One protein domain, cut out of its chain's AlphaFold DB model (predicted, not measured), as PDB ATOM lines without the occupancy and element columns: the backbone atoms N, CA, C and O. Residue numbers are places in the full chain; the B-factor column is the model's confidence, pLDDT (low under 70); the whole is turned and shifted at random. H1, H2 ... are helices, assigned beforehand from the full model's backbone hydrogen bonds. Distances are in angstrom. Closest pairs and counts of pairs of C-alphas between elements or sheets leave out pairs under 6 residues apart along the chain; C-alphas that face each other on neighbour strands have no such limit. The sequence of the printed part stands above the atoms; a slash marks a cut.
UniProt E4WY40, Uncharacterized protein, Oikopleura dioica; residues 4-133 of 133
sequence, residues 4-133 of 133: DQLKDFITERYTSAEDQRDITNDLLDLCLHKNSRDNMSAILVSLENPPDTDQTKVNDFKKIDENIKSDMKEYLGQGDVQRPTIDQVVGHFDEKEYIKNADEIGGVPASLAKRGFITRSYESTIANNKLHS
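AT A GLANCE: This is residues 4 to 133 of the 133 residues of an uncharacterized protein of Oikopleura dioica (UniProt E4WY40). Two longer helices, H3 and H7, cross at a slant, with H4 packed on the first part of H7, while a helical hairpin of H1 and H2 is joined to them where H2 packs on the start of H7. The short H5 and H6 pack on each other, H6 also on H2, and residues 34 to 54 make a wide loop from H2 to H3. The printed part has 130 residues with seven named helices, H1 to H7 in chain order, and no named strand: all helix. It is compact, with a radius of gyration of the C-alphas of 15.7 A and spans of 52 by 35 by 27 A.

HOW THE PARTS SIT: H1, residues 4 to 15, touches H2, residues 20 to 33, with residues 10 to 14 alone; this hairpin has a steep tilt of 40 degrees, and its closest C-alphas, Arg 13 and Ile 23, are 6.3 A apart. H3, residues 55 to 77, is apart from H2. H7, residues 115 to 131, touches H3 at a steep tilt of 45 degrees, the same way, the closest C-alphas being Lys 69 and Ser 121, 6.5 A. H7 touches H2 about perpendicular at 75 degrees, closest at C-alphas Asp 29 and Gly 116, 5.4 A. H4, residues 86 to 94, touches H7, closest at C-alphas Val 90 and Arg 115, 6.6 A. H5, residues 97 to 100, touches H6, residues 110 to 113, closest at C-alphas Ile 99 and Ser 111, 5.7 A. H6 touches H2, closest at C-alphas Leu 30 and Ala 113, 6.1 A. Every O i to N i+4 pair is within hydrogen-bond range in H1, H2, H3, H4 and H7; H5 and H6 are too short for one.

IN THESE COORDINATES: H1 begins at C-alpha 4 (173.896, 83.336, 119.424). H3 measures 32.6 A, H7 24.7 A and H2 19.8 A; H7 ends at C-alpha 131 (186.707, 124.892, 116.237).

THE WHOLE: The C-alphas farthest apart, Glu 48 and Asp 80, are 52.7 A apart. The printed part has no cut, and the link from H2 to H3 is long. The pLDDT is under 70 at residues 17 to 18, 78 to 81 and 130 to 133.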
ATOM      1  N   ASP A   4     173.115  83.754 120.594       93.06
ATOM      2  CA  ASP A   4     173.896  83.336 119.424       93.06
ATOM      3  C   ASP A   4     174.232  84.521 118.515       93.06
ATOM      4  O   ASP A   4     175.388  84.686 118.136       93.06
ATOM      5  N   GLN A   5     173.266  85.412 118.266       91.50
ATOM      6  CA  GLN A   5     173.503  86.636 117.493       91.50
ATOM      7  C   GLN A   5     174.506  87.558 118.200       91.50
ATOM      8  O   GLN A   5     175.362  88.149 117.550       91.50
ATOM      9  N   LEU A   6     174.435  87.677 119.531       92.88
ATOM     10  CA  LEU A   6     175.419  88.434 120.307       92.88
ATOM     11  C   LEU A   6     176.818  87.826 120.177       92.88
ATOM     12  O   LEU A   6     177.779  88.555 119.940       92.88
ATOM     13  N   LYS A   7     176.932  86.503 120.319       93.19
ATOM     14  CA  LYS A   7     178.198  85.779 120.179       93.19
ATOM     15  C   LYS A   7     178.800  86.003 118.793       93.19
ATOM     16  O   LYS A   7     179.983  86.320 118.701       93.19
ATOM     17  N   ASP A   8     178.001  85.859 117.739       92.81
ATOM     18  CA  ASP A   8     178.450  86.015 116.354       92.81
ATOM     19  C   ASP A   8     178.858  87.466 116.068       92.81
ATOM     20  O   ASP A   8     179.946  87.696 115.543       92.81
ATOM     21  N   PHE A   9     178.062  88.445 116.516       92.50
ATOM     22  CA  PHE A   9     178.399  89.870 116.434       92.50
ATOM     23  C   PHE A   9     179.735  90.175 117.107       92.50
ATOM     24  O   PHE A   9     180.638  90.707 116.469       92.50
ATOM     25  N   ILE A  10     179.903  89.795 118.374       92.00
ATOM     26  CA  ILE A  10     181.141  90.068 119.113       92.00
ATOM     27  C   ILE A  10     182.327  89.358 118.465       92.00
ATOM     28  O   ILE A  10     183.366  89.984 118.270       92.00
ATOM     29  N   THR A  11     182.175  88.088 118.083       90.75
ATOM     30  CA  THR A  11     183.246  87.321 117.432       90.75
ATOM     31  C   THR A  11     183.693  88.012 116.153       90.75
ATOM     32  O   THR A  11     184.884  88.244 115.968       90.75
ATOM     33  N   GLU A  12     182.751  88.409 115.298       91.12
ATOM     34  CA  GLU A  12     183.095  89.079 114.054       91.12
ATOM     35  C   GLU A  12     183.773  90.429 114.299       91.12
ATOM     36  O   GLU A  12     184.806  90.707 113.691       91.12
ATOM     37  N   ARG A  13     183.288  91.230 115.257       89.81
ATOM     38  CA  ARG A  13     183.937  92.499 115.625       89.81
ATOM     39  C   ARG A  13     185.360  92.305 116.157       89.81
ATOM     40  O   ARG A  13     186.225  93.100 115.798       89.81
ATOM     41  N   TYR A  14     185.623  91.243 116.923       89.56
ATOM     42  CA  TYR A  14     186.984  90.872 117.330       89.56
ATOM     43  C   TYR A  14     187.870  90.552 116.125       89.56
ATOM     44  O   TYR A  14     188.987  91.060 116.031       89.56
ATOM     45  N   THR A  15     187.373  89.740 115.186       88.25
ATOM     46  CA  THR A  15     188.155  89.326 114.009       88.25
ATOM     47  C   THR A  15     188.400  90.469 113.021       88.25
ATOM     48  O   THR A  15     189.437  90.491 112.363       88.25
ATOM     49  N   SER A  16     187.490  91.445 112.947       82.50
ATOM     50  CA  SER A  16     187.552  92.599 112.035       82.50
ATOM     51  C   SER A  16     188.270  93.823 112.624       82.50
ATOM     52  O   SER A  16     188.316  94.871 111.983       82.50
ATOM     53  N   ALA A  17     188.855  93.662 113.814       67.75
ATOM     54  CA  ALA A  17     189.635  94.623 114.590       67.75
ATOM     55  C   ALA A  17     188.909  95.903 115.035       67.75
ATOM     56  O   ALA A  17     188.675  96.829 114.261       67.75
ATOM     57  N   GLU A  18     188.719  95.983 116.351       65.88
ATOM     58  CA  GLU A  18     188.476  97.189 117.136       65.88
ATOM     59  C   GLU A  18     189.014  96.980 118.563       65.88
ATOM     60  O   GLU A  18     189.192  95.844 119.010       65.88
ATOM     61  N   ASP A  19     189.310  98.065 119.281       82.81
ATOM     62  CA  ASP A  19     189.537  98.021 120.732       82.81
ATOM     63  C   ASP A  19     188.287  97.426 121.408       82.81
ATOM     64  O   ASP A  19     187.165  97.712 120.994       82.81
ATOM     65  N   GLN A  20     188.448  96.626 122.468       87.38
ATOM     66  CA  GLN A  20     187.330  96.125 123.283       87.38
ATOM     67  C   GLN A  20     186.311  97.218 123.637       87.38
ATOM     68  O   GLN A  20     185.111  96.946 123.698       87.38
ATOM     69  N   ARG A  21     186.772  98.452 123.872       87.06
ATOM     70  CA  ARG A  21     185.915  99.616 124.121       87.06
ATOM     71  C   ARG A  21     185.018  99.931 122.931       87.06
ATOM     72  O   ARG A  21     183.831 100.146 123.140       87.06
ATOM     73  N   ASP A  22     185.550  99.922 121.716       85.62
ATOM     74  CA  ASP A  22     184.780 100.208 120.505       85.62
ATOM     75  C   ASP A  22     183.775  99.085 120.224       85.62
ATOM     76  O   ASP A  22     182.594  99.368 120.036       85.62
ATOM     77  N   ILE A  23     184.187  97.819 120.382       89.44
ATOM     78  CA  ILE A  23     183.287  96.657 120.285       89.44
ATOM     79  C   ILE A  23     182.132  96.777 121.291       89.44
ATOM     80  O   ILE A  23     180.971  96.520 120.969       89.44
ATOM     81  N   THR A  24     182.445  97.174 122.526       91.62
ATOM     82  CA  THR A  24     181.445  97.343 123.589       91.62
ATOM     83  C   THR A  24     180.513  98.517 123.291       91.62
ATOM     84  O   THR A  24     179.304  98.395 123.477       91.62
ATOM     85  N   ASN A  25     181.042  99.635 122.793       89.06
ATOM     86  CA  ASN A  25     180.238 100.790 122.400       89.06
ATOM     87  C   ASN A  25     179.312 100.451 121.230       89.06
ATOM     88  O   ASN A  25     178.129 100.769 121.284       89.06
ATOM     89  N   ASP A  26     179.806  99.739 120.220       89.00
ATOM     90  CA  ASP A  26     179.004  99.288 119.086       89.00
ATOM     91  C   ASP A  26     177.900  98.316 119.512       89.00
ATOM     92  O   ASP A  26     176.787  98.385 118.993       89.00
ATOM     93  N   LEU A  27     178.164  97.447 120.492       92.00
ATOM     94  CA  LEU A  27     177.133  96.601 121.091       92.00
ATOM     95  C   LEU A  27     176.029  97.439 121.756       92.00
ATOM     96  O   LEU A  27     174.840  97.165 121.559       92.00
ATOM     97  N   LEU A  28     176.407  98.436 122.560       91.81
ATOM     98  CA  LEU A  28     175.453  99.304 123.252       91.81
ATOM     99  C   LEU A  28     174.648 100.144 122.258       91.81
ATOM    100  O   LEU A  28     173.421 100.196 122.359       91.81
ATOM    101  N   ASP A  29     175.315 100.714 121.255       89.44
ATOM    102  CA  ASP A  29     174.682 101.454 120.169       89.44
ATOM    103  C   ASP A  29     173.717 100.549 119.403       89.44
ATOM    104  O   ASP A  29     172.569 100.920 119.178       89.44
ATOM    105  N   LEU A  30     174.121  99.332 119.042       90.56
ATOM    106  CA  LEU A  30     173.246  98.387 118.356       90.56
ATOM    107  C   LEU A  30     171.980  98.093 119.173       90.56
ATOM    108  O   LEU A  30     170.875  98.070 118.625       90.56
ATOM    109  N   CYS A  31     172.119  97.884 120.482       90.56
ATOM    110  CA  CYS A  31     170.977  97.645 121.357       90.56
ATOM    111  C   CYS A  31     170.073  98.885 121.469       90.56
ATOM    112  O   CYS A  31     168.848  98.745 121.413       90.56
ATOM    113  N   LEU A  32     170.652 100.089 121.537       87.62
ATOM    114  CA  LEU A  32     169.917 101.356 121.512       87.62
ATOM    115  C   LEU A  32     169.105 101.505 120.218       87.62
ATOM    116  O   LEU A  32     167.905 101.775 120.260       87.62
ATOM    117  N   HIS A  33     169.727 101.252 119.064       84.12
ATOM    118  CA  HIS A  33     169.079 101.357 117.753       84.12
ATOM    119  C   HIS A  33     168.051 100.243 117.499       84.12
ATOM    120  O   HIS A  33     167.109 100.446 116.735       84.12
ATOM    121  N   LYS A  34     168.157  99.103 118.193       84.44
ATOM    122  CA  LYS A  34     167.091  98.087 118.299       84.44
ATOM    123  C   LYS A  34     165.973  98.491 119.277       84.44
ATOM    124  O   LYS A  34     165.167  97.652 119.673       84.44
ATOM    125  N   ASN A  35     165.894  99.778 119.625       85.06
ATOM    126  CA  ASN A  35     164.869 100.393 120.464       85.06
ATOM    127  C   ASN A  35     164.889  99.905 121.926       85.06
ATOM    128  O   ASN A  35     163.856  99.921 122.601       85.06
ATOM    129  N   SER A  36     166.059  99.494 122.429       87.38
ATOM    130  CA  SER A  36     166.247  99.319 123.869       87.38
ATOM    131  C   SER A  36     166.179 100.682 124.556       87.38
ATOM    132  O   SER A  36     166.939 101.591 124.228       87.38
ATOM    133  N   ARG A  37     165.242 100.833 125.497       90.81
ATOM    134  CA  ARG A  37     165.033 102.060 126.289       90.81
ATOM    135  C   ARG A  37     165.380 101.891 127.765       90.81
ATOM    136  O   ARG A  37     165.137 102.799 128.553       90.81
ATOM    137  N   ASP A  38     165.889 100.720 128.124       93.81
ATOM    138  CA  ASP A  38     166.341 100.421 129.475       93.81
ATOM    139  C   ASP A  38     167.799 100.868 129.664       93.81
ATOM    140  O   ASP A  38     168.513 101.158 128.699       93.81
ATOM    141  N   ASN A  39     168.254 100.897 130.911       91.56
ATOM    142  CA  ASN A  39     169.658 101.105 131.226       91.56
ATOM    143  C   ASN A  39     170.475  99.913 130.713       91.56
ATOM    144  O   ASN A  39     170.233  98.769 131.091       91.56
ATOM    145  N   MET A  40     171.469 100.185 129.868       92.31
ATOM    146  CA  MET A  40     172.335  99.157 129.296       92.31
ATOM    147  C   MET A  40     173.749  99.294 129.842       92.31
ATOM    148  O   MET A  40     174.371 100.349 129.754       92.31
ATOM    149  N   SER A  41     174.267  98.196 130.378       92.00
ATOM    150  CA  SER A  41     175.664  98.055 130.776       92.00
ATOM    151  C   SER A  41     176.195  96.746 130.218       92.00
ATOM    152  O   SER A  41     175.538  95.714 130.357       92.00
ATOM    153  N   ALA A  42     177.384  96.778 129.629       91.56
ATOM    154  CA  ALA A  42     178.061  95.595 129.121       91.56
ATOM    155  C   ALA A  42     179.477  95.525 129.699       91.56
ATOM    156  O   ALA A  42     180.149  96.545 129.848       91.56
ATOM    157  N   ILE A  43     179.915  94.312 130.031       92.88
ATOM    158  CA  ILE A  43     181.289  94.021 130.437       92.88
ATOM    159  C   ILE A  43     181.823  92.994 129.449       92.88
ATOM    160  O   ILE A  43     181.320  91.872 129.390       92.88
ATOM    161  N   LEU A  44     182.835  93.386 128.681       90.81
ATOM    162  CA  LEU A  44     183.535  92.500 127.765       90.81
ATOM    163  C   LEU A  44     184.857  92.062 128.398       90.81
ATOM    164  O   LEU A  44     185.688  92.895 128.752       90.81
ATOM    165  N   VAL A  45     185.041  90.751 128.558       89.94
ATOM    166  CA  VAL A  45     186.251  90.161 129.147       89.94
ATOM    167  C   VAL A  45     186.913  89.262 128.111       89.94
ATOM    168  O   VAL A  45     186.361  88.225 127.751       89.94
ATOM    169  N   SER A  46     188.107  89.639 127.649       86.94
ATOM    170  CA  SER A  46     188.967  88.722 126.893       86.94
ATOM    171  C   SER A  46     189.727  87.822 127.853       86.94
ATOM    172  O   SER A  46     190.473  88.303 128.704       86.94
ATOM    173  N   LEU A  47     189.544  86.518 127.686       85.31
ATOM    174  CA  LEU A  47     190.409  85.506 128.281       85.31
ATOM    175  C   LEU A  47     191.655  85.312 127.397       85.31
ATOM    176  O   LEU A  47     191.858  86.036 126.420       85.31
ATOM    177  N   GLU A  48     192.506  84.352 127.749       85.69
ATOM    178  CA  GLU A  48     193.668  83.991 126.932       85.69
ATOM    179  C   GLU A  48     193.235  83.573 125.515       85.69
ATOM    180  O   GLU A  48     192.258  82.843 125.358       85.69
ATOM    181  N   ASN A  49     193.988  84.012 124.500       80.06
ATOM    182  CA  ASN A  49     193.753  83.731 123.076       80.06
ATOM    183  C   ASN A  49     192.388  84.239 122.555       80.06
ATOM    184  O   ASN A  49     191.485  83.438 122.301       80.06
ATOM    185  N   PRO A  50     192.206  85.565 122.378       79.19
ATOM    186  CA  PRO A  50     191.038  86.079 121.663       79.19
ATOM    187  C   PRO A  50     191.003  85.544 120.217       79.19
ATOM    188  O   PRO A  50     192.035  85.090 119.719       79.19
ATOM    189  N   PRO A  51     189.847  85.611 119.526       83.38
ATOM    190  CA  PRO A  51     189.759  85.234 118.118       83.38
ATOM    191  C   PRO A  51     190.846  85.913 117.276       83.38
ATOM    192  O   PRO A  51     191.083  87.115 117.424       83.38
ATOM    193  N   ASP A  52     191.487  85.144 116.392       83.50
ATOM    194  CA  ASP A  52     192.516  85.663 115.494       83.50
ATOM    195  C   ASP A  52     191.939  86.721 114.551       83.50
ATOM    196  O   ASP A  52     190.802  86.636 114.084       83.50
ATOM    197  N   THR A  53     192.744  87.732 114.243       87.31
ATOM    198  CA  THR A  53     192.354  88.787 113.309       87.31
ATOM    199  C   THR A  53     192.291  88.259 111.875       87.31
ATOM    200  O   THR A  53     193.229  87.623 111.393       87.31
ATOM    201  N   ASP A  54     191.220  88.601 111.159       89.44
ATOM    202  CA  ASP A  54     191.065  88.357 109.727       89.44
ATOM    203  C   ASP A  54     191.352  89.649 108.956       89.44
ATOM    204  O   ASP A  54     190.548  90.584 108.926       89.44
ATOM    205  N   GLN A  55     192.513  89.704 108.303       88.69
ATOM    206  CA  GLN A  55     192.963  90.907 107.605       88.69
ATOM    207  C   GLN A  55     192.028  91.337 106.465       88.69
ATOM    208  O   GLN A  55     191.963  92.529 106.156       88.69
ATOM    209  N   THR A  56     191.303  90.401 105.849       89.06
ATOM    210  CA  THR A  56     190.338  90.713 104.787       89.06
ATOM    211  C   THR A  56     189.188  91.514 105.378       89.06
ATOM    212  O   THR A  56     188.939  92.641 104.954       89.06
ATOM    213  N   LYS A  57     188.592  90.997 106.458       86.62
ATOM    214  CA  LYS A  57     187.500  91.673 107.160       86.62
ATOM    215  C   LYS A  57     187.924  93.017 107.734       86.62
ATOM    216  O   LYS A  57     187.190  93.990 107.611       86.62
ATOM    217  N   VAL A  58     189.129  93.109 108.301       88.00
ATOM    218  CA  VAL A  58     189.688  94.389 108.775       88.00
ATOM    219  C   VAL A  58     189.708  95.431 107.659       88.00
ATOM    220  O   VAL A  58     189.340  96.586 107.878       88.00
ATOM    221  N   ASN A  59     190.157  95.046 106.464       89.44
ATOM    222  CA  ASN A  59     190.254  95.966 105.335       89.44
ATOM    223  C   ASN A  59     188.868  96.393 104.839       89.44
ATOM    224  O   ASN A  59     188.662  97.580 104.585       89.44
ATOM    225  N   ASP A  60     187.920  95.461 104.758       87.25
ATOM    226  CA  ASP A  60     186.549  95.752 104.335       87.25
ATOM    227  C   ASP A  60     185.842  96.688 105.323       87.25
ATOM    228  O   ASP A  60     185.247  97.693 104.923       87.25
ATOM    229  N   PHE A  61     185.999  96.441 106.627       86.81
ATOM    230  CA  PHE A  61     185.477  97.314 107.678       86.81
ATOM    231  C   PHE A  61     186.061  98.724 107.602       86.81
ATOM    232  O   PHE A  61     185.307  99.699 107.621       86.81
ATOM    233  N   LYS A  62     187.389  98.841 107.481       89.19
ATOM    234  CA  LYS A  62     188.066 100.139 107.368       89.19
ATOM    235  C   LYS A  62     187.634 100.902 106.127       89.19
ATOM    236  O   LYS A  62     187.413 102.105 106.207       89.19
ATOM    237  N   LYS A  63     187.467 100.211 105.000       92.31
ATOM    238  CA  LYS A  63     187.005 100.820 103.752       92.31
ATOM    239  C   LYS A  63     185.609 101.423 103.905       92.31
ATOM    240  O   LYS A  63     185.377 102.541 103.452       92.31
ATOM    241  N   ILE A  64     184.687 100.718 104.567       92.25
ATOM    242  CA  ILE A  64     183.352 101.255 104.868       92.25
ATOM    243  C   ILE A  64     183.466 102.493 105.767       92.25
ATOM    244  O   ILE A  64     182.848 103.516 105.481       92.25
ATOM    245  N   ASP A  65     184.288 102.437 106.813       92.19
ATOM    246  CA  ASP A  65     184.472 103.551 107.748       92.19
ATOM    247  C   ASP A  65     185.089 104.793 107.087       92.19
ATOM    248  O   ASP A  65     184.708 105.929 107.385       92.19
ATOM    249  N   GLU A  66     186.041 104.594 106.177       94.88
ATOM    250  CA  GLU A  66     186.650 105.653 105.374       94.88
ATOM    251  C   GLU A  66     185.643 106.274 104.406       94.88
ATOM    252  O   GLU A  66     185.559 107.505 104.335       94.88
ATOM    253  N   ASN A  67     184.827 105.453 103.736       95.88
ATOM    254  CA  ASN A  67     183.738 105.933 102.884       95.88
ATOM    255  C   ASN A  67     182.739 106.770 103.690       95.88
ATOM    256  O   ASN A  67     182.417 107.883 103.281       95.88
ATOM    257  N   ILE A  68     182.320 106.295 104.872       95.81
ATOM    258  CA  ILE A  68     181.417 107.040 105.761       95.81
ATOM    259  C   ILE A  68     182.022 108.399 106.118       95.81
ATOM    260  O   ILE A  68     181.356 109.425 106.005       95.81
ATOM    261  N   LYS A  69     183.294 108.436 106.534       94.75
ATOM    262  CA  LYS A  69     183.984 109.683 106.906       94.75
ATOM    263  C   LYS A  69     184.122 110.653 105.732       94.75
ATOM    264  O   LYS A  69     183.983 111.859 105.938       94.75
ATOM    265  N   SER A  70     184.438 110.152 104.540       94.56
ATOM    266  CA  SER A  70     184.569 110.968 103.330       94.56
ATOM    267  C   SER A  70     183.224 111.576 102.936       94.56
ATOM    268  O   SER A  70     183.098 112.798 102.856       94.56
ATOM    269  N   ASP A  71     182.199 110.734 102.810       94.62
ATOM    270  CA  ASP A  71     180.838 111.142 102.467       94.62
ATOM    271  C   ASP A  71     180.244 112.085 103.515       94.62
ATOM    272  O   ASP A  71     179.529 113.014 103.164       94.62
ATOM    273  N   MET A  72     180.552 111.894 104.804       94.00
ATOM    274  CA  MET A  72     180.077 112.770 105.882       94.00
ATOM    275  C   MET A  72     180.592 114.197 105.702       94.00
ATOM    276  O   MET A  72     179.843 115.158 105.879       94.00
ATOM    277  N   LYS A  73     181.870 114.351 105.340       90.94
ATOM    278  CA  LYS A  73     182.464 115.667 105.078       90.94
ATOM    279  C   LYS A  73     181.831 116.332 103.866       90.94
ATOM    280  O   LYS A  73     181.596 117.534 103.907       90.94
ATOM    281  N   GLU A  74     181.545 115.570 102.815       90.31
ATOM    282  CA  GLU A  74     180.853 116.084 101.633       90.31
ATOM    283  C   GLU A  74     179.412 116.487 101.967       90.31
ATOM    284  O   GLU A  74     179.006 117.616 101.699       90.31
ATOM    285  N   TYR A  75     178.668 115.600 102.629       89.62
ATOM    286  CA  TYR A  75     177.273 115.798 103.017       89.62
ATOM    287  C   TYR A  75     177.086 117.025 103.918       89.62
ATOM    288  O   TYR A  75     176.121 117.767 103.759       89.62
ATOM    289  N   LEU A  76     178.025 117.270 104.839       87.12
ATOM    290  CA  LEU A  76     178.008 118.436 105.728       87.12
ATOM    291  C   LEU A  76     178.712 119.676 105.144       87.12
ATOM    292  O   LEU A  76     178.562 120.764 105.696       87.12
ATOM    293  N   GLY A  77     179.503 119.520 104.078       76.19
ATOM    294  CA  GLY A  77     180.259 120.590 103.420       76.19
ATOM    295  C   GLY A  77     179.480 121.333 102.331       76.19
ATOM    296  O   GLY A  77     179.907 122.404 101.898       76.19
ATOM    297  N   GLN A  78     178.336 120.802 101.891       64.25
ATOM    298  CA  GLN A  78     177.421 121.506 100.991       64.25
ATOM    299  C   GLN A  78     176.710 122.634 101.764       64.25
ATOM    300  O   GLN A  78     175.916 122.390 102.670       64.25
ATOM    301  N   GLY A  79     177.076 123.880 101.440       52.03
ATOM    302  CA  GLY A  79     176.732 125.088 102.196       52.03
ATOM    303  C   GLY A  79     175.238 125.429 102.309       52.03
ATOM    304  O   GLY A  79     174.411 125.019 101.497       52.03
ATOM    305  N   ASP A  80     174.946 126.229 103.340       49.91
ATOM    306  CA  ASP A  80     173.689 126.921 103.690       49.91
ATOM    307  C   ASP A  80     172.433 126.094 104.002       49.91
ATOM    308  O   ASP A  80     171.381 126.660 104.317       49.91
ATOM    309  N   VAL A  81     172.519 124.765 104.042       58.44
ATOM    310  CA  VAL A  81     171.400 123.945 104.522       58.44
ATOM    311  C   VAL A  81     171.380 123.935 106.051       58.44
ATOM    312  O   VAL A  81     172.396 123.712 106.713       58.44
ATOM    313  N   GLN A  82     170.195 124.166 106.624       72.69
ATOM    314  CA  GLN A  82     169.908 123.903 108.033       72.69
ATOM    315  C   GLN A  82     170.536 122.567 108.445       72.69
ATOM    316  O   GLN A  82     170.271 121.543 107.817       72.69
ATOM    317  N   ARG A  83     171.375 122.591 109.488       83.25
ATOM    318  CA  ARG A  83     172.124 121.420 109.962       83.25
ATOM    319  C   ARG A  83     171.194 120.196 110.044       83.25
ATOM    320  O   ARG A  83     170.220 120.260 110.799       83.25
ATOM    321  N   PRO A  84     171.486 119.097 109.321       89.75
ATOM    322  CA  PRO A  84     170.619 117.930 109.324       89.75
ATOM    323  C   PRO A  84     170.622 117.284 110.708       89.75
ATOM    324  O   PRO A  84     171.638 117.287 111.407       89.75
ATOM    325  N   THR A  85     169.482 116.741 111.111       91.06
ATOM    326  CA  THR A  85     169.334 115.923 112.323       91.06
ATOM    327  C   THR A  85     170.065 114.587 112.172       91.06
ATOM    328  O   THR A  85     170.353 114.157 111.056       91.06
ATOM    329  N   ILE A  86     170.347 113.905 113.288       89.25
ATOM    330  CA  ILE A  86     170.981 112.575 113.263       89.25
ATOM    331  C   ILE A  86     170.138 111.585 112.449       89.25
ATOM    332  O   ILE A  86     170.695 110.859 111.634       89.25
ATOM    333  N   ASP A  87     168.809 111.616 112.575       90.19
ATOM    334  CA  ASP A  87     167.922 110.726 111.813       90.19
ATOM    335  C   ASP A  87     168.018 110.961 110.299       90.19
ATOM    336  O   ASP A  87     168.034 110.007 109.522       90.19
ATOM    337  N   GLN A  88     168.136 112.221 109.863       92.19
ATOM    338  CA  GLN A  88     168.340 112.551 108.447       92.19
ATOM    339  C   GLN A  88     169.697 112.059 107.939       92.19
ATOM    340  O   GLN A  88     169.790 111.565 106.819       92.19
ATOM    341  N   VAL A  89     170.736 112.175 108.767       93.38
ATOM    342  CA  VAL A  89     172.079 111.684 108.445       93.38
ATOM    343  C   VAL A  89     172.057 110.163 108.330       93.38
ATOM    344  O   VAL A  89     172.455 109.629 107.303       93.38
ATOM    345  N   VAL A  90     171.537 109.456 109.334       92.25
ATOM    346  CA  VAL A  90     171.417 107.991 109.314       92.25
ATOM    347  C   VAL A  90     170.613 107.535 108.097       92.25
ATOM    348  O   VAL A  90     171.080 106.673 107.363       92.25
ATOM    349  N   GLY A  91     169.472 108.173 107.814       92.44
ATOM    350  CA  GLY A  91     168.680 107.879 106.620       92.44
ATOM    351  C   GLY A  91     169.447 108.106 105.312       92.44
ATOM    352  O   GLY A  91     169.323 107.310 104.389       92.44
ATOM    353  N   HIS A  92     170.289 109.140 105.227       93.44
ATOM    354  CA  HIS A  92     171.148 109.359 104.060       93.44
ATOM    355  C   HIS A  92     172.166 108.226 103.861       93.44
ATOM    356  O   HIS A  92     172.376 107.782 102.732       93.44
ATOM    357  N   PHE A  93     172.797 107.755 104.941       94.88
ATOM    358  CA  PHE A  93     173.804 106.693 104.878       94.88
ATOM    359  C   PHE A  93     173.201 105.302 104.667       94.88
ATOM    360  O   PHE A  93     173.791 104.505 103.941       94.88
ATOM    361  N   ASP A  94     172.014 105.029 105.213       91.44
ATOM    362  CA  ASP A  94     171.270 103.787 104.962       91.44
ATOM    363  C   ASP A  94     170.977 103.594 103.459       91.44
ATOM    364  O   ASP A  94     170.886 102.466 102.972       91.44
ATOM    365  N   GLU A  95     170.882 104.689 102.697       93.62
ATOM    366  CA  GLU A  95     170.630 104.654 101.257       93.62
ATOM    367  C   GLU A  95     171.883 104.414 100.395       93.62
ATOM    368  O   GLU A  95     171.742 104.106  99.206       93.62
ATOM    369  N   LYS A  96     173.092 104.508 100.965       95.50
ATOM    370  CA  LYS A  96     174.363 104.371 100.234       95.50
ATOM    371  C   LYS A  96     174.599 102.935  99.775       95.50
ATOM    372  O   LYS A  96     174.479 101.989 100.551       95.50
ATOM    373  N   GLU A  97     175.035 102.766  98.526       93.81
ATOM    374  CA  GLU A  97     175.278 101.438  97.943       93.81
ATOM    375  C   GLU A  97     176.307 100.620  98.728       93.81
ATOM    376  O   GLU A  97     176.110  99.427  98.922       93.81
ATOM    377  N   TYR A  98     177.373 101.243  99.244       93.19
ATOM    378  CA  TYR A  98     178.381 100.532 100.041       93.19
ATOM    379  C   TYR A  98     177.885 100.104 101.429       93.19
ATOM    380  O   TYR A  98     178.546  99.294 102.064       93.19
ATOM    381  N   ILE A  99     176.756 100.638 101.909       92.94
ATOM    382  CA  ILE A  99     176.085 100.169 103.129       92.94
ATOM    383  C   ILE A  99     175.067  99.085 102.780       92.94
ATOM    384  O   ILE A  99     175.040  98.041 103.424       92.94
ATOM    385  N   LYS A 100     174.255  99.303 101.739       91.12
ATOM    386  CA  LYS A 100     173.240  98.338 101.283       91.12
ATOM    387  C   LYS A 100     173.831  97.022 100.789       91.12
ATOM    388  O   LYS A 100     173.222  95.979 100.993       91.12
ATOM    389  N   ASN A 101     174.983  97.091 100.126       90.44
ATOM    390  CA  ASN A 101     175.666  95.934  99.553       90.44
ATOM    391  C   ASN A 101     176.734  95.355 100.489       90.44
ATOM    392  O   ASN A 101     177.422  94.418 100.093       90.44
ATOM    393  N   ALA A 102     176.931  95.934 101.678       90.00
ATOM    394  CA  ALA A 102     177.845  95.368 102.658       90.00
ATOM    395  C   ALA A 102     177.231  94.118 103.293       90.00
ATOM    396  O   ALA A 102     176.028  94.069 103.562       90.00
ATOM    397  N   ASP A 103     178.090  93.138 103.561       89.38
ATOM    398  CA  ASP A 103     177.705  91.926 104.267       89.38
ATOM    399  C   ASP A 103     177.211  92.243 105.684       89.38
ATOM    400  O   ASP A 103     177.541  93.267 106.294       89.38
ATOM    401  N   GLU A 104     176.399  91.338 106.222       90.69
ATOM    402  CA  GLU A 104     175.991  91.412 107.617       90.69
ATOM    403  C   GLU A 104     177.196  91.266 108.550       90.69
ATOM    404  O   GLU A 104     178.135  90.522 108.287       90.69
ATOM    405  N   ILE A 105     177.127  91.952 109.687       89.12
ATOM    406  CA  ILE A 105     178.132  91.908 110.743       89.12
ATOM    407  C   ILE A 105     177.559  91.057 111.872       89.12
ATOM    408  O   ILE A 105     176.697  91.514 112.618       89.12
ATOM    409  N   GLY A 106     177.981  89.800 111.964       86.25
ATOM    410  CA  GLY A 106     177.506  88.821 112.940       86.25
ATOM    411  C   GLY A 106     175.989  88.657 112.939       86.25
ATOM    412  O   GLY A 106     175.349  88.693 113.991       86.25
ATOM    413  N   GLY A 107     175.405  88.553 111.743       88.19
ATOM    414  CA  GLY A 107     173.957  88.427 111.556       88.19
ATOM    415  C   GLY A 107     173.179  89.726 111.791       88.19
ATOM    416  O   GLY A 107     171.985  89.689 112.104       88.19
ATOM    417  N   VAL A 108     173.854  90.879 111.751       90.88
ATOM    418  CA  VAL A 108     173.252  92.210 111.876       90.88
ATOM    419  C   VAL A 108     173.464  92.973 110.569       90.88
ATOM    420  O   VAL A 108     174.608  93.092 110.133       90.88
ATOM    421  N   PRO A 109     172.415  93.557 109.962       91.38
ATOM    422  CA  PRO A 109     172.572  94.370 108.760       91.38
ATOM    423  C   PRO A 109     173.612  95.477 108.950       91.38
ATOM    424  O   PRO A 109     173.586  96.177 109.968       91.38
ATOM    425  N   ALA A 110     174.493  95.674 107.965       90.75
ATOM    426  CA  ALA A 110     175.545  96.691 108.025       90.75
ATOM    427  C   ALA A 110     174.989  98.101 108.279       90.75
ATOM    428  O   ALA A 110     175.564  98.853 109.065       90.75
ATOM    429  N   SER A 111     173.829  98.424 107.693       89.81
ATOM    430  CA  SER A 111     173.102  99.679 107.938       89.81
ATOM    431  C   SER A 111     172.824  99.915 109.416       89.81
ATOM    432  O   SER A 111     172.998 101.026 109.899       89.81
ATOM    433  N   LEU A 112     172.465  98.867 110.162       90.12
ATOM    434  CA  LEU A 112     172.192  98.942 111.591       90.12
ATOM    435  C   LEU A 112     173.481  98.912 112.424       90.12
ATOM    436  O   LEU A 112     173.634  99.709 113.348       90.12
ATOM    437  N   ALA A 113     174.413  98.021 112.085       90.25
ATOM    438  CA  ALA A 113     175.677  97.860 112.800       90.25
ATOM    439  C   ALA A 113     176.585  99.101 112.697       90.25
ATOM    440  O   ALA A 113     177.316  99.403 113.636       90.25
ATOM    441  N   LYS A 114     176.515  99.861 111.596       91.31
ATOM    442  CA  LYS A 114     177.318 101.077 111.386       91.31
ATOM    443  C   LYS A 114     176.658 102.368 111.884       91.31
ATOM    444  O   LYS A 114     177.317 103.407 111.866       91.31
ATOM    445  N   ARG A 115     175.414 102.347 112.393       91.75
ATOM    446  CA  ARG A 115     174.731 103.570 112.883       91.75
ATOM    447  C   ARG A 115     175.480 104.280 114.003       91.75
ATOM    448  O   ARG A 115     175.555 105.509 113.992       91.75
ATOM    449  N   GLY A 116     176.062 103.523 114.936       89.88
ATOM    450  CA  GLY A 116     176.898 104.081 116.002       89.88
ATOM    451  C   GLY A 116     178.078 104.864 115.425       89.88
ATOM    452  O   GLY A 116     178.267 106.044 115.718       89.88
ATOM    453  N   PHE A 117     178.806 104.253 114.490       91.00
ATOM    454  CA  PHE A 117     179.930 104.893 113.812       91.00
ATOM    455  C   PHE A 117     179.526 106.129 112.989       91.00
ATOM    456  O   PHE A 117     180.223 107.148 113.029       91.00
ATOM    457  N   ILE A 118     178.393 106.078 112.280       94.00
ATOM    458  CA  ILE A 118     177.831 107.220 111.538       94.00
ATOM    459  C   ILE A 118     177.520 108.375 112.497       94.00
ATOM    460  O   ILE A 118     177.925 109.512 112.245       94.00
ATOM    461  N   THR A 119     176.871 108.080 113.624       91.88
ATOM    462  CA  THR A 119     176.507 109.071 114.648       91.88
ATOM    463  C   THR A 119     177.750 109.739 115.235       91.88
ATOM    464  O   THR A 119     177.867 110.966 115.205       91.88
ATOM    465  N   ARG A 120     178.742 108.946 115.661       90.81
ATOM    466  CA  ARG A 120     180.018 109.461 116.191       90.81
ATOM    467  C   ARG A 120     180.787 110.279 115.146       90.81
ATOM    468  O   ARG A 120     181.377 111.311 115.468       90.81
ATOM    469  N   SER A 121     180.758 109.859 113.880       92.75
ATOM    470  CA  SER A 121     181.398 110.584 112.772       92.75
ATOM    471  C   SER A 121     180.728 111.934 112.502       92.75
ATOM    472  O   SER A 121     181.423 112.928 112.277       92.75
ATOM    473  N   TYR A 122     179.398 111.995 112.569       92.94
ATOM    474  CA  TYR A 122     178.625 113.232 112.450       92.94
ATOM    475  C   TYR A 122     178.958 114.211 113.584       92.94
ATOM    476  O   TYR A 122     179.308 115.367 113.331       92.94
ATOM    477  N   GLU A 123     178.923 113.741 114.832       90.81
ATOM    478  CA  GLU A 123     179.239 114.555 116.011       90.81
ATOM    479  C   GLU A 123     180.669 115.103 115.965       90.81
ATOM    480  O   GLU A 123     180.873 116.307 116.147       90.81
ATOM    481  N   SER A 124     181.643 114.244 115.646       90.56
ATOM    482  CA  SER A 124     183.052 114.621 115.507       90.56
ATOM    483  C   SER A 124     183.263 115.660 114.403       90.56
ATOM    484  O   SER A 124     183.929 116.675 114.615       90.56
ATOM    485  N   THR A 125     182.642 115.471 113.235       89.44
ATOM    486  CA  THR A 125     182.770 116.411 112.110       89.44
ATOM    487  C   THR A 125     182.233 117.794 112.475       89.44
ATOM    488  O   THR A 125     182.861 118.808 112.170       89.44
ATOM    489  N   ILE A 126     181.116 117.865 113.200       86.81
ATOM    490  CA  ILE A 126     180.545 119.159 113.593       86.81
ATOM    491  C   ILE A 126     181.327 119.822 114.718       86.81
ATOM    492  O   ILE A 126     181.480 121.044 114.705       86.81
ATOM    493  N   ALA A 127     181.836 119.049 115.678       86.06
ATOM    494  CA  ALA A 127     182.728 119.580 116.699       86.06
ATOM    495  C   ALA A 127     183.963 120.239 116.058       86.06
ATOM    496  O   ALA A 127     184.305 121.365 116.416       86.06
ATOM    497  N   ASN A 128     184.558 119.597 115.048       82.69
ATOM    498  CA  ASN A 128     185.704 120.140 114.317       82.69
ATOM    499  C   ASN A 128     185.355 121.404 113.519       82.69
ATOM    500  O   ASN A 128     186.102 122.377 113.569       82.69
ATOM    501  N   ASN A 129     184.202 121.444 112.844       75.38
ATOM    502  CA  ASN A 129     183.779 122.639 112.102       75.38
ATOM    503  C   ASN A 129     183.573 123.861 113.017       75.38
ATOM    504  O   ASN A 129     183.872 124.979 112.607       75.38
ATOM    505  N   LYS A 130     183.121 123.662 114.264       66.25
ATOM    506  CA  LYS A 130     182.979 124.741 115.262       66.25
ATOM    507  C   LYS A 130     184.307 125.266 115.813       66.25
ATOM    508  O   LYS A 130     184.344 126.377 116.321       66.25
ATOM    509  N   LEU A 131     185.376 124.471 115.774       56.81
ATOM    510  CA  LEU A 131     186.707 124.892 116.237       56.81
ATOM    511  C   LEU A 131     187.429 125.785 115.215       56.81
ATOM    512  O   LEU A 131     188.405 126.443 115.564       56.81
ATOM    513  N   HIS A 132     186.959 125.795 113.966       52.22
ATOM    514  CA  HIS A 132     187.535 126.563 112.862       52.22
ATOM    515  C   HIS A 132     186.695 127.788 112.446       52.22
ATOM    516  O   HIS A 132     187.079 128.477 111.501       52.22
ATOM    517  N   SER A 133     185.580 128.055 113.138       48.75
ATOM    518  CA  SER A 133     184.712 129.237 112.977       48.75
ATOM    519  C   SER A 133     184.961 130.266 114.072       48.75
ATOM    520  O   SER A 133     185.040 131.467 113.746       48.75
TER     521      SER A 133